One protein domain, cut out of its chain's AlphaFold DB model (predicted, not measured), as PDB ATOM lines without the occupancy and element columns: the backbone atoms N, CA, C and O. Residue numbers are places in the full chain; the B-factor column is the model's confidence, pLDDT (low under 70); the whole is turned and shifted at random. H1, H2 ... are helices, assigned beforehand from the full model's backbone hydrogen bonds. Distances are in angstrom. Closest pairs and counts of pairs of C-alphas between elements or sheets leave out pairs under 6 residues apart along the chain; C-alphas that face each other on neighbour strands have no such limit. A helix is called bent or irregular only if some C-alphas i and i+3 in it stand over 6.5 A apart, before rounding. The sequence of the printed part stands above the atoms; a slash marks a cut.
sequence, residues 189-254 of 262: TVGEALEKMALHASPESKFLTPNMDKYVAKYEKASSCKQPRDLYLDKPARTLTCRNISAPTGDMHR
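Overview. This is residues 189 to 254 of the 262 residues of the protein "Cytosine-specific methyltransferase" of Okeania sp. SIO2H7 (UniProt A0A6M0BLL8). Little regular structure: two helices, H1 and H2, stand at opposite ends of a loose frame of loops, and the stretch after H2 runs back to H1, then returns toward H2 and ends in the middle. Residues 200 to 205 of the link between the helices stick out. The printed part has 66 residues, with H1 and H2 in that order and no named strand; the class is all helix, though only 22 residues are in named elements. It is only just compact, close to loose, with a radius of gyration of the C-alphas of 12.6 A and spans of 33 by 27 by 20 A.

Arrangement. H1, residues 190 to 198, and H2, residues 210 to 222, are apart, with no C-alpha of the one within 8 A of the other. In H2 every O i to N i+4 pair is within hydrogen-bond range; in H1 2 of 5 are, beside 3 of 6 O i to N i+3 pairs.

Along the chain. H1 begins at C-alpha 190 (-26.365, -21.751, 47.792) and is irregular: C-alphas 193 and 196 are 9.3 A apart. H2, 18.4 A long, ends at C-alpha 222 (-17.890, -45.028, 36.977).

Size, cuts and confidence. The printed part has no cut. The link from H1 to H2 is long, 11 residues. Residues 241 to 248 and 250 have pLDDT under 70.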
ATOM      1  N   THR A 189     -25.755 -17.496  45.386       95.19
ATOM      2  CA  THR A 189     -25.097 -18.732  45.817       95.19
ATOM      3  C   THR A 189     -26.016 -19.601  46.674       95.19
ATOM      4  O   THR A 189     -27.036 -19.153  47.197       95.19
ATOM      5  N   VAL A 190     -25.657 -20.873  46.850       93.75
ATOM      6  CA  VAL A 190     -26.365 -21.751  47.792       93.75
ATOM      7  C   VAL A 190     -26.265 -21.230  49.229       93.75
ATOM      8  O   VAL A 190     -27.242 -21.325  49.966       93.75
ATOM      9  N   GLY A 191     -25.124 -20.663  49.628       93.19
ATOM     10  CA  GLY A 191     -24.917 -20.125  50.972       93.19
ATOM     11  C   GLY A 191     -25.858 -18.971  51.295       93.19
ATOM     12  O   GLY A 191     -26.470 -18.970  52.359       93.19
ATOM     13  N   GLU A 192     -26.056 -18.047  50.354       93.88
ATOM     14  CA  GLU A 192     -27.048 -16.972  50.496       93.88
ATOM     15  C   GLU A 192     -28.484 -17.504  50.588       93.88
ATOM     16  O   GLU A 192     -29.329 -16.891  51.230       93.88
ATOM     17  N   ALA A 193     -28.773 -18.631  49.934       93.19
ATOM     18  CA  ALA A 193     -30.118 -19.186  49.865       93.19
ATOM     19  C   ALA A 193     -30.497 -20.108  51.023       93.19
ATOM     20  O   ALA A 193     -31.679 -20.239  51.323       93.19
ATOM     21  N   LEU A 194     -29.525 -20.779  51.634       90.75
ATOM     22  CA  LEU A 194     -29.762 -21.666  52.771       90.75
ATOM     23  C   LEU A 194     -29.407 -21.003  54.105       90.75
ATOM     24  O   LEU A 194     -29.905 -21.437  55.139       90.75
ATOM     25  N   GLU A 195     -28.565 -19.967  54.103       89.56
ATOM     26  CA  GLU A 195     -28.074 -19.282  55.302       89.56
ATOM     27  C   GLU A 195     -27.696 -20.282  56.417       89.56
ATOM     28  O   GLU A 195     -26.902 -21.200  56.210       89.56
ATOM     29  N   LYS A 196     -28.290 -20.145  57.609       85.94
ATOM     30  CA  LYS A 196     -28.040 -21.027  58.756       85.94
ATOM     31  C   LYS A 196     -28.607 -22.438  58.566       85.94
ATOM     32  O   LYS A 196     -28.109 -23.361  59.205       85.94
ATOM     33  N   MET A 197     -29.599 -22.632  57.690       85.88
ATOM     34  CA  MET A 197     -30.190 -23.954  57.430       85.88
ATOM     35  C   MET A 197     -29.181 -24.915  56.802       85.88
ATOM     36  O   MET A 197     -29.270 -26.114  57.026       85.88
ATOM     37  N   ALA A 198     -28.199 -24.402  56.053       85.12
ATOM     38  CA  ALA A 198     -27.159 -25.225  55.436       85.12
ATOM     39  C   ALA A 198     -26.309 -25.996  56.463       85.12
ATOM     40  O   ALA A 198     -25.792 -27.066  56.160       85.12
ATOM     41  N   LEU A 199     -26.149 -25.445  57.668       81.69
ATOM     42  CA  LEU A 199     -25.274 -25.996  58.705       81.69
ATOM     43  C   LEU A 199     -26.050 -26.541  59.908       81.69
ATOM     44  O   LEU A 199     -25.445 -27.044  60.854       81.69
ATOM     45  N   HIS A 200     -27.378 -26.435  59.891       82.94
ATOM     46  CA  HIS A 200     -28.226 -26.915  60.967       82.94
ATOM     47  C   HIS A 200     -28.758 -28.311  60.642       82.94
ATOM     48  O   HIS A 200     -29.544 -28.481  59.714       82.94
ATOM     49  N   ALA A 201     -28.358 -29.301  61.437       80.81
ATOM     50  CA  ALA A 201     -28.929 -30.638  61.386       80.81
ATOM     51  C   ALA A 201     -29.865 -30.855  62.583       80.81
ATOM     52  O   ALA A 201     -29.429 -30.757  63.732       80.81
ATOM     53  N   SER A 202     -31.140 -31.156  62.314       81.88
ATOM     54  CA  SER A 202     -32.084 -31.594  63.351       81.88
ATOM     55  C   SER A 202     -31.732 -33.005  63.853       81.88
ATOM     56  O   SER A 202     -31.055 -33.751  63.138       81.88
ATOM     57  N   PRO A 203     -32.212 -33.425  65.035       81.88
ATOM     58  CA  PRO A 203     -32.022 -34.791  65.525       81.88
ATOM     59  C   PRO A 203     -32.534 -35.885  64.573       81.88
ATOM     60  O   PRO A 203     -31.982 -36.982  64.574       81.88
ATOM     61  N   GLU A 204     -33.540 -35.606  63.731       83.25
ATOM     62  CA  GLU A 204     -34.022 -36.564  62.719       83.25
ATOM     63  C   GLU A 204     -33.204 -36.558  61.415       83.25
ATOM     64  O   GLU A 204     -33.524 -37.298  60.477       83.25
ATOM     65  N   SER A 205     -32.159 -35.727  61.324       82.75
ATOM     66  CA  SER A 205     -31.323 -35.636  60.126       82.75
ATOM     67  C   SER A 205     -30.633 -36.965  59.848       82.75
ATOM     68  O   SER A 205     -29.986 -37.561  60.711       82.75
ATOM     69  N   LYS A 206     -30.753 -37.425  58.604       82.06
ATOM     70  CA  LYS A 206     -30.083 -38.631  58.127       82.06
ATOM     71  C   LYS A 206     -28.754 -38.240  57.502       82.06
ATOM     72  O   LYS A 206     -28.732 -37.438  56.575       82.06
ATOM     73  N   PHE A 207     -27.683 -38.846  57.992       86.69
ATOM     74  CA  PHE A 207     -26.337 -38.679  57.456       86.69
ATOM     75  C   PHE A 207     -25.948 -39.895  56.630       86.69
ATOM     76  O   PHE A 207     -26.351 -41.025  56.935       86.69
ATOM     77  N   LEU A 208     -25.137 -39.674  55.603       85.88
ATOM     78  CA  LEU A 208     -24.511 -40.769  54.885       85.88
ATOM     79  C   LEU A 208     -23.538 -41.505  55.808       85.88
ATOM     80  O   LEU A 208     -22.764 -40.916  56.561       85.88
ATOM     81  N   THR A 209     -23.591 -42.835  55.758       88.56
ATOM     82  CA  THR A 209     -22.575 -43.663  56.411       88.56
ATOM     83  C   THR A 209     -21.300 -43.686  55.561       88.56
ATOM     84  O   THR A 209     -21.387 -43.568  54.335       88.56
ATOM     85  N   PRO A 210     -20.123 -43.988  56.140       87.94
ATOM     86  CA  PRO A 210     -18.887 -44.118  55.363       87.94
ATOM     87  C   PRO A 210     -18.976 -45.121  54.196       87.94
ATOM     88  O   PRO A 210     -18.303 -44.970  53.177       87.94
ATOM     89  N   ASN A 211     -19.814 -46.159  54.316       88.88
ATOM     90  CA  ASN A 211     -20.056 -47.116  53.232       88.88
ATOM     91  C   ASN A 211     -20.905 -46.518  52.102       88.88
ATOM     92  O   ASN A 211     -20.664 -46.821  50.932       88.88
ATOM     93  N   MET A 212     -21.868 -45.657  52.436       88.75
ATOM     94  CA  MET A 212     -22.664 -44.926  51.452       88.75
ATOM     95  C   MET A 212     -21.802 -43.917  50.692       88.75
ATOM     96  O   MET A 212     -21.883 -43.873  49.467       88.75
ATOM     97  N   ASP A 213     -20.905 -43.196  51.369       86.00
ATOM     98  CA  ASP A 213     -19.967 -42.284  50.700       86.00
ATOM     99  C   ASP A 213     -19.062 -43.022  49.707       86.00
ATOM    100  O   ASP A 213     -18.908 -42.597  48.560       86.00
ATOM    101  N   LYS A 214     -18.527 -44.187  50.100       87.69
ATOM    102  CA  LYS A 214     -17.753 -45.058  49.199       87.69
ATOM    103  C   LYS A 214     -18.577 -45.517  47.994       87.69
ATOM    104  O   LYS A 214     -18.054 -45.555  46.878       87.69
ATOM    105  N   TYR A 215     -19.847 -45.869  48.202       87.56
ATOM    106  CA  TYR A 215     -20.747 -46.267  47.120       87.56
ATOM    107  C   TYR A 215     -20.975 -45.118  46.132       87.56
ATOM    108  O   TYR A 215     -20.824 -45.316  44.923       87.56
ATOM    109  N   VAL A 216     -21.261 -43.910  46.629       85.75
ATOM    110  CA  VAL A 216     -21.471 -42.749  45.759       85.75
ATOM    111  C   VAL A 216     -20.191 -42.386  45.008       85.75
ATOM    112  O   VAL A 216     -20.243 -42.230  43.790       85.75
ATOM    113  N   ALA A 217     -19.036 -42.354  45.677       85.19
ATOM    114  CA  ALA A 217     -17.755 -42.075  45.028       85.19
ATOM    115  C   ALA A 217     -17.436 -43.091  43.912       85.19
ATOM    116  O   ALA A 217     -16.964 -42.720  42.833       85.19
ATOM    117  N   LYS A 218     -17.740 -44.381  44.128       87.31
ATOM    118  CA  LYS A 218     -17.604 -45.422  43.098       87.31
ATOM    119  C   LYS A 218     -18.521 -45.151  41.901       87.31
ATOM    120  O   LYS A 218     -18.074 -45.277  40.761       87.31
ATOM    121  N   TYR A 219     -19.776 -44.774  42.149       84.44
ATOM    122  CA  TYR A 219     -20.746 -44.450  41.100       84.44
ATOM    123  C   TYR A 219     -20.348 -43.199  40.301       84.44
ATOM    124  O   TYR A 219     -20.393 -43.195  39.070       84.44
ATOM    125  N   GLU A 220     -19.903 -42.142  40.978       86.50
ATOM    126  CA  GLU A 220     -19.419 -40.906  40.355       86.50
ATOM    127  C   GLU A 220     -18.196 -41.160  39.471       86.50
ATOM    128  O   GLU A 220     -18.147 -40.689  38.334       86.50
ATOM    129  N   LYS A 221     -17.250 -41.983  39.938       86.69
ATOM    130  CA  LYS A 221     -16.094 -42.398  39.136       86.69
ATOM    131  C   LYS A 221     -16.518 -43.203  37.905       86.69
ATOM    132  O   LYS A 221     -16.064 -42.911  36.802       86.69
ATOM    133  N   ALA A 222     -17.405 -44.186  38.074       85.88
ATOM    134  CA  ALA A 222     -17.890 -45.028  36.977       85.88
ATOM    135  C   ALA A 222     -18.675 -44.233  35.917       85.88
ATOM    136  O   ALA A 222     -18.577 -44.519  34.728       85.88
ATOM    137  N   SER A 223     -19.414 -43.203  36.335       81.62
ATOM    138  CA  SER A 223     -20.173 -42.316  35.444       81.62
ATOM    139  C   SER A 223     -19.339 -41.183  34.833       81.62
ATOM    140  O   SER A 223     -19.887 -40.342  34.120       81.62
ATOM    141  N   SER A 224     -18.023 -41.144  35.089       83.56
ATOM    142  CA  SER A 224     -17.146 -40.035  34.683       83.56
ATOM    143  C   SER A 224     -17.689 -38.669  35.132       83.56
ATOM    144  O   SER A 224     -17.622 -37.672  34.403       83.56
ATOM    145  N   CYS A 225     -18.278 -38.622  36.331       78.81
ATOM    146  CA  CYS A 225     -18.864 -37.417  36.896       78.81
ATOM    147  C   CYS A 225     -17.770 -36.368  37.128       78.81
ATOM    148  O   CYS A 225     -16.910 -36.522  37.989       78.81
ATOM    149  N   LYS A 226     -17.806 -35.280  36.350       76.75
ATOM    150  CA  LYS A 226     -16.831 -34.182  36.472       76.75
ATOM    151  C   LYS A 226     -17.092 -33.279  37.676       76.75
ATOM    152  O   LYS A 226     -16.165 -32.685  38.209       76.75
ATOM    153  N   GLN A 227     -18.359 -33.116  38.048       74.62
ATOM    154  CA  GLN A 227     -18.787 -32.252  39.144       74.62
ATOM    155  C   GLN A 227     -19.948 -32.925  39.877       74.62
ATOM    156  O   GLN A 227     -21.058 -32.963  39.324       74.62
ATOM    157  N   PRO A 228     -19.715 -33.446  41.093       79.88
ATOM    158  CA  PRO A 228     -20.768 -33.946  41.967       79.88
ATOM    159  C   PRO A 228     -21.895 -32.927  42.145       79.88
ATOM    160  O   PRO A 228     -21.726 -31.724  41.917       79.88
ATOM    161  N   ARG A 229     -23.077 -33.400  42.539       81.25
ATOM    162  CA  ARG A 229     -24.229 -32.527  42.818       81.25
ATOM    163  C   ARG A 229     -24.238 -31.983  44.246       81.25
ATOM    164  O   ARG A 229     -25.292 -31.617  44.763       81.25
ATOM    165  N   ASP A 230     -23.066 -31.910  44.857       85.38
ATOM    166  CA  ASP A 230     -22.907 -31.324  46.174       85.38
ATOM    167  C   ASP A 230     -23.289 -29.839  46.140       85.38
ATOM    168  O   ASP A 230     -23.082 -29.113  45.160       85.38
ATOM    169  N   LEU A 231     -23.885 -29.407  47.237       89.12
ATOM    170  CA  LEU A 231     -24.255 -28.047  47.543       89.12
ATOM    171  C   LEU A 231     -23.036 -27.359  48.147       89.12
ATOM    172  O   LEU A 231     -22.711 -27.527  49.319       89.12
ATOM    173  N   TYR A 232     -22.356 -26.589  47.311       89.75
ATOM    174  CA  TYR A 232     -21.241 -25.747  47.717       89.75
ATOM    175  C   TYR A 232     -21.767 -24.344  48.016       89.75
ATOM    176  O   TYR A 232     -22.422 -23.742  47.167       89.75
ATOM    177  N   LEU A 233     -21.497 -23.832  49.217       91.25
ATOM    178  CA  LEU A 233     -22.095 -22.582  49.699       91.25
ATOM    179  C   LEU A 233     -21.635 -21.339  48.926       91.25
ATOM    180  O   LEU A 233     -22.350 -20.345  48.902       91.25
ATOM    181  N   ASP A 234     -20.483 -21.404  48.268       93.00
ATOM    182  CA  ASP A 234     -19.835 -20.308  47.544       93.00
ATOM    183  C   ASP A 234     -20.287 -20.166  46.080       93.00
ATOM    184  O   ASP A 234     -19.865 -19.241  45.387       93.00
ATOM    185  N   LYS A 235     -21.145 -21.062  45.577       92.62
ATOM    186  CA  LYS A 235     -21.602 -21.038  44.179       92.62
ATOM    187  C   LYS A 235     -23.050 -21.514  44.018       92.62
ATOM    188  O   LYS A 235     -23.616 -22.110  44.931       92.62
ATOM    189  N   PRO A 236     -23.692 -21.257  42.864       94.06
ATOM    190  CA  PRO A 236     -25.020 -21.791  42.573       94.06
ATOM    191  C   PRO A 236     -25.017 -23.321  42.453       94.06
ATOM    192  O   PRO A 236     -24.062 -23.918  41.946       94.06
ATOM    193  N   ALA A 237     -26.123 -23.959  42.831       92.19
ATOM    194  CA  ALA A 237     -26.283 -25.405  42.725       92.19
ATOM    195  C   ALA A 237     -26.357 -25.881  41.262       92.19
ATOM    196  O   ALA A 237     -26.691 -25.133  40.333       92.19
ATOM    197  N   ARG A 238     -26.111 -27.178  41.048       89.12
ATOM    198  CA  ARG A 238     -26.509 -27.863  39.805       89.12
ATOM    199  C   ARG A 238     -28.035 -28.042  39.767       89.12
ATOM    200  O   ARG A 238     -28.723 -27.837  40.760       89.12
ATOM    201  N   THR A 239     -28.577 -28.423  38.606       84.00
ATOM    202  CA  THR A 239     -30.022 -28.672  38.455       84.00
ATOM    203  C   THR A 239     -30.494 -29.749  39.429       84.00
ATOM    204  O   THR A 239     -30.027 -30.882  39.324       84.00
ATOM    205  N   LEU A 240     -31.469 -29.441  40.282       75.50
ATOM    206  CA  LEU A 240     -32.110 -30.442  41.134       75.50
ATOM    207  C   LEU A 240     -32.902 -31.432  40.267       75.50
ATOM    208  O   LEU A 240     -33.697 -31.031  39.409       75.50
ATOM    209  N   THR A 241     -32.681 -32.729  40.483       68.44
ATOM    210  CA  THR A 241     -33.414 -33.805  39.806       68.44
ATOM    211  C   THR A 241     -34.194 -34.632  40.819       68.44
ATOM    212  O   THR A 241     -33.595 -35.207  41.720       68.44
ATOM    213  N   CYS A 242     -35.505 -34.778  40.634       60.53
ATOM    214  CA  CYS A 242     -36.382 -35.549  41.526       60.53
ATOM    215  C   CYS A 242     -36.248 -37.080  41.376       60.53
ATOM    216  O   CYS A 242     -37.182 -37.804  41.693       60.53
ATOM    217  N   ARG A 243     -35.133 -37.595  40.832       58.25
ATOM    218  CA  ARG A 243     -34.999 -39.032  40.524       58.25
ATOM    219  C   ARG A 243     -34.637 -39.888  41.734       58.25
ATOM    220  O   ARG A 243     -35.028 -41.040  41.752       58.25
ATOM    221  N   ASN A 244     -33.916 -39.339  42.713       58.75
ATOM    222  CA  ASN A 244     -33.405 -40.085  43.866       58.75
ATOM    223  C   ASN A 244     -33.409 -39.203  45.121       58.75
ATOM    224  O   ASN A 244     -32.367 -38.716  45.550       58.75
ATOM    225  N   ILE A 245     -34.590 -38.974  45.693       56.78
ATOM    226  CA  ILE A 245     -34.745 -38.129  46.892       56.78
ATOM    227  C   ILE A 245     -34.298 -38.872  48.170       56.78
ATOM    228  O   ILE A 245     -33.912 -38.233  49.143       56.78
ATOM    229  N   SER A 246     -34.274 -40.212  48.149       60.16
ATOM    230  CA  SER A 246     -34.131 -41.028  49.371       60.16
ATOM    231  C   SER A 246     -33.034 -42.098  49.319       60.16
ATOM    232  O   SER A 246     -32.916 -42.883  50.256       60.16
ATOM    233  N   ALA A 247     -32.245 -42.166  48.240       65.81
ATOM    234  CA  ALA A 247     -31.194 -43.170  48.067       65.81
ATOM    235  C   ALA A 247     -29.808 -42.510  47.944       65.81
ATOM    236  O   ALA A 247     -29.696 -41.493  47.252       65.81
ATOM    237  N   PRO A 248     -28.749 -43.094  48.549       69.25
ATOM    238  CA  PRO A 248     -27.382 -42.579  48.485       69.25
ATOM    239  C   PRO A 248     -26.812 -42.782  47.077       69.25
ATOM    240  O   PRO A 248     -26.149 -43.773  46.780       69.25
ATOM    241  N   THR A 249     -27.121 -41.857  46.174       73.94
ATOM    242  CA  THR A 249     -26.728 -41.908  44.761       73.94
ATOM    243  C   THR A 249     -26.007 -40.624  44.374       73.94
ATOM    244  O   THR A 249     -26.240 -39.582  44.978       73.94
ATOM    245  N   GLY A 250     -25.184 -40.657  43.322       69.06
ATOM    246  CA  GLY A 250     -24.495 -39.452  42.825       69.06
ATOM    247  C   GLY A 250     -25.428 -38.358  42.282       69.06
ATOM    248  O   GLY A 250     -24.972 -37.262  41.957       69.06
ATOM    249  N   ASP A 251     -26.731 -38.639  42.172       74.25
ATOM    250  CA  ASP A 251     -27.739 -37.685  41.713       74.25
ATOM    251  C   ASP A 251     -28.433 -36.909  42.849       74.25
ATOM    252  O   ASP A 251     -29.207 -35.989  42.570       74.25
ATOM    253  N   MET A 252     -28.153 -37.239  44.114       79.81
ATOM    254  CA  MET A 252     -28.711 -36.524  45.264       79.81
ATOM    255  C   MET A 252     -27.967 -35.202  45.517       79.81
ATOM    256  O   MET A 252     -26.765 -35.094  45.272       79.81
ATOM    257  N   HIS A 253     -28.670 -34.187  46.025       82.38
ATOM    258  CA  HIS A 253     -28.017 -32.994  46.569       82.38
ATOM    259  C   HIS A 253     -27.530 -33.300  47.986       82.38
ATOM    260  O   HIS A 253     -28.307 -33.772  48.812       82.38
ATOM    261  N   ARG A 254     -26.251 -33.030  48.253       83.31
ATOM    262  CA  ARG A 254     -25.607 -33.240  49.559       83.31
ATOM    263  C   ARG A 254     -24.972 -31.953  50.020       83.31
ATOM    264  O   ARG A 254     -24.495 -31.196  49.184       83.31
TER     265      ARG A 254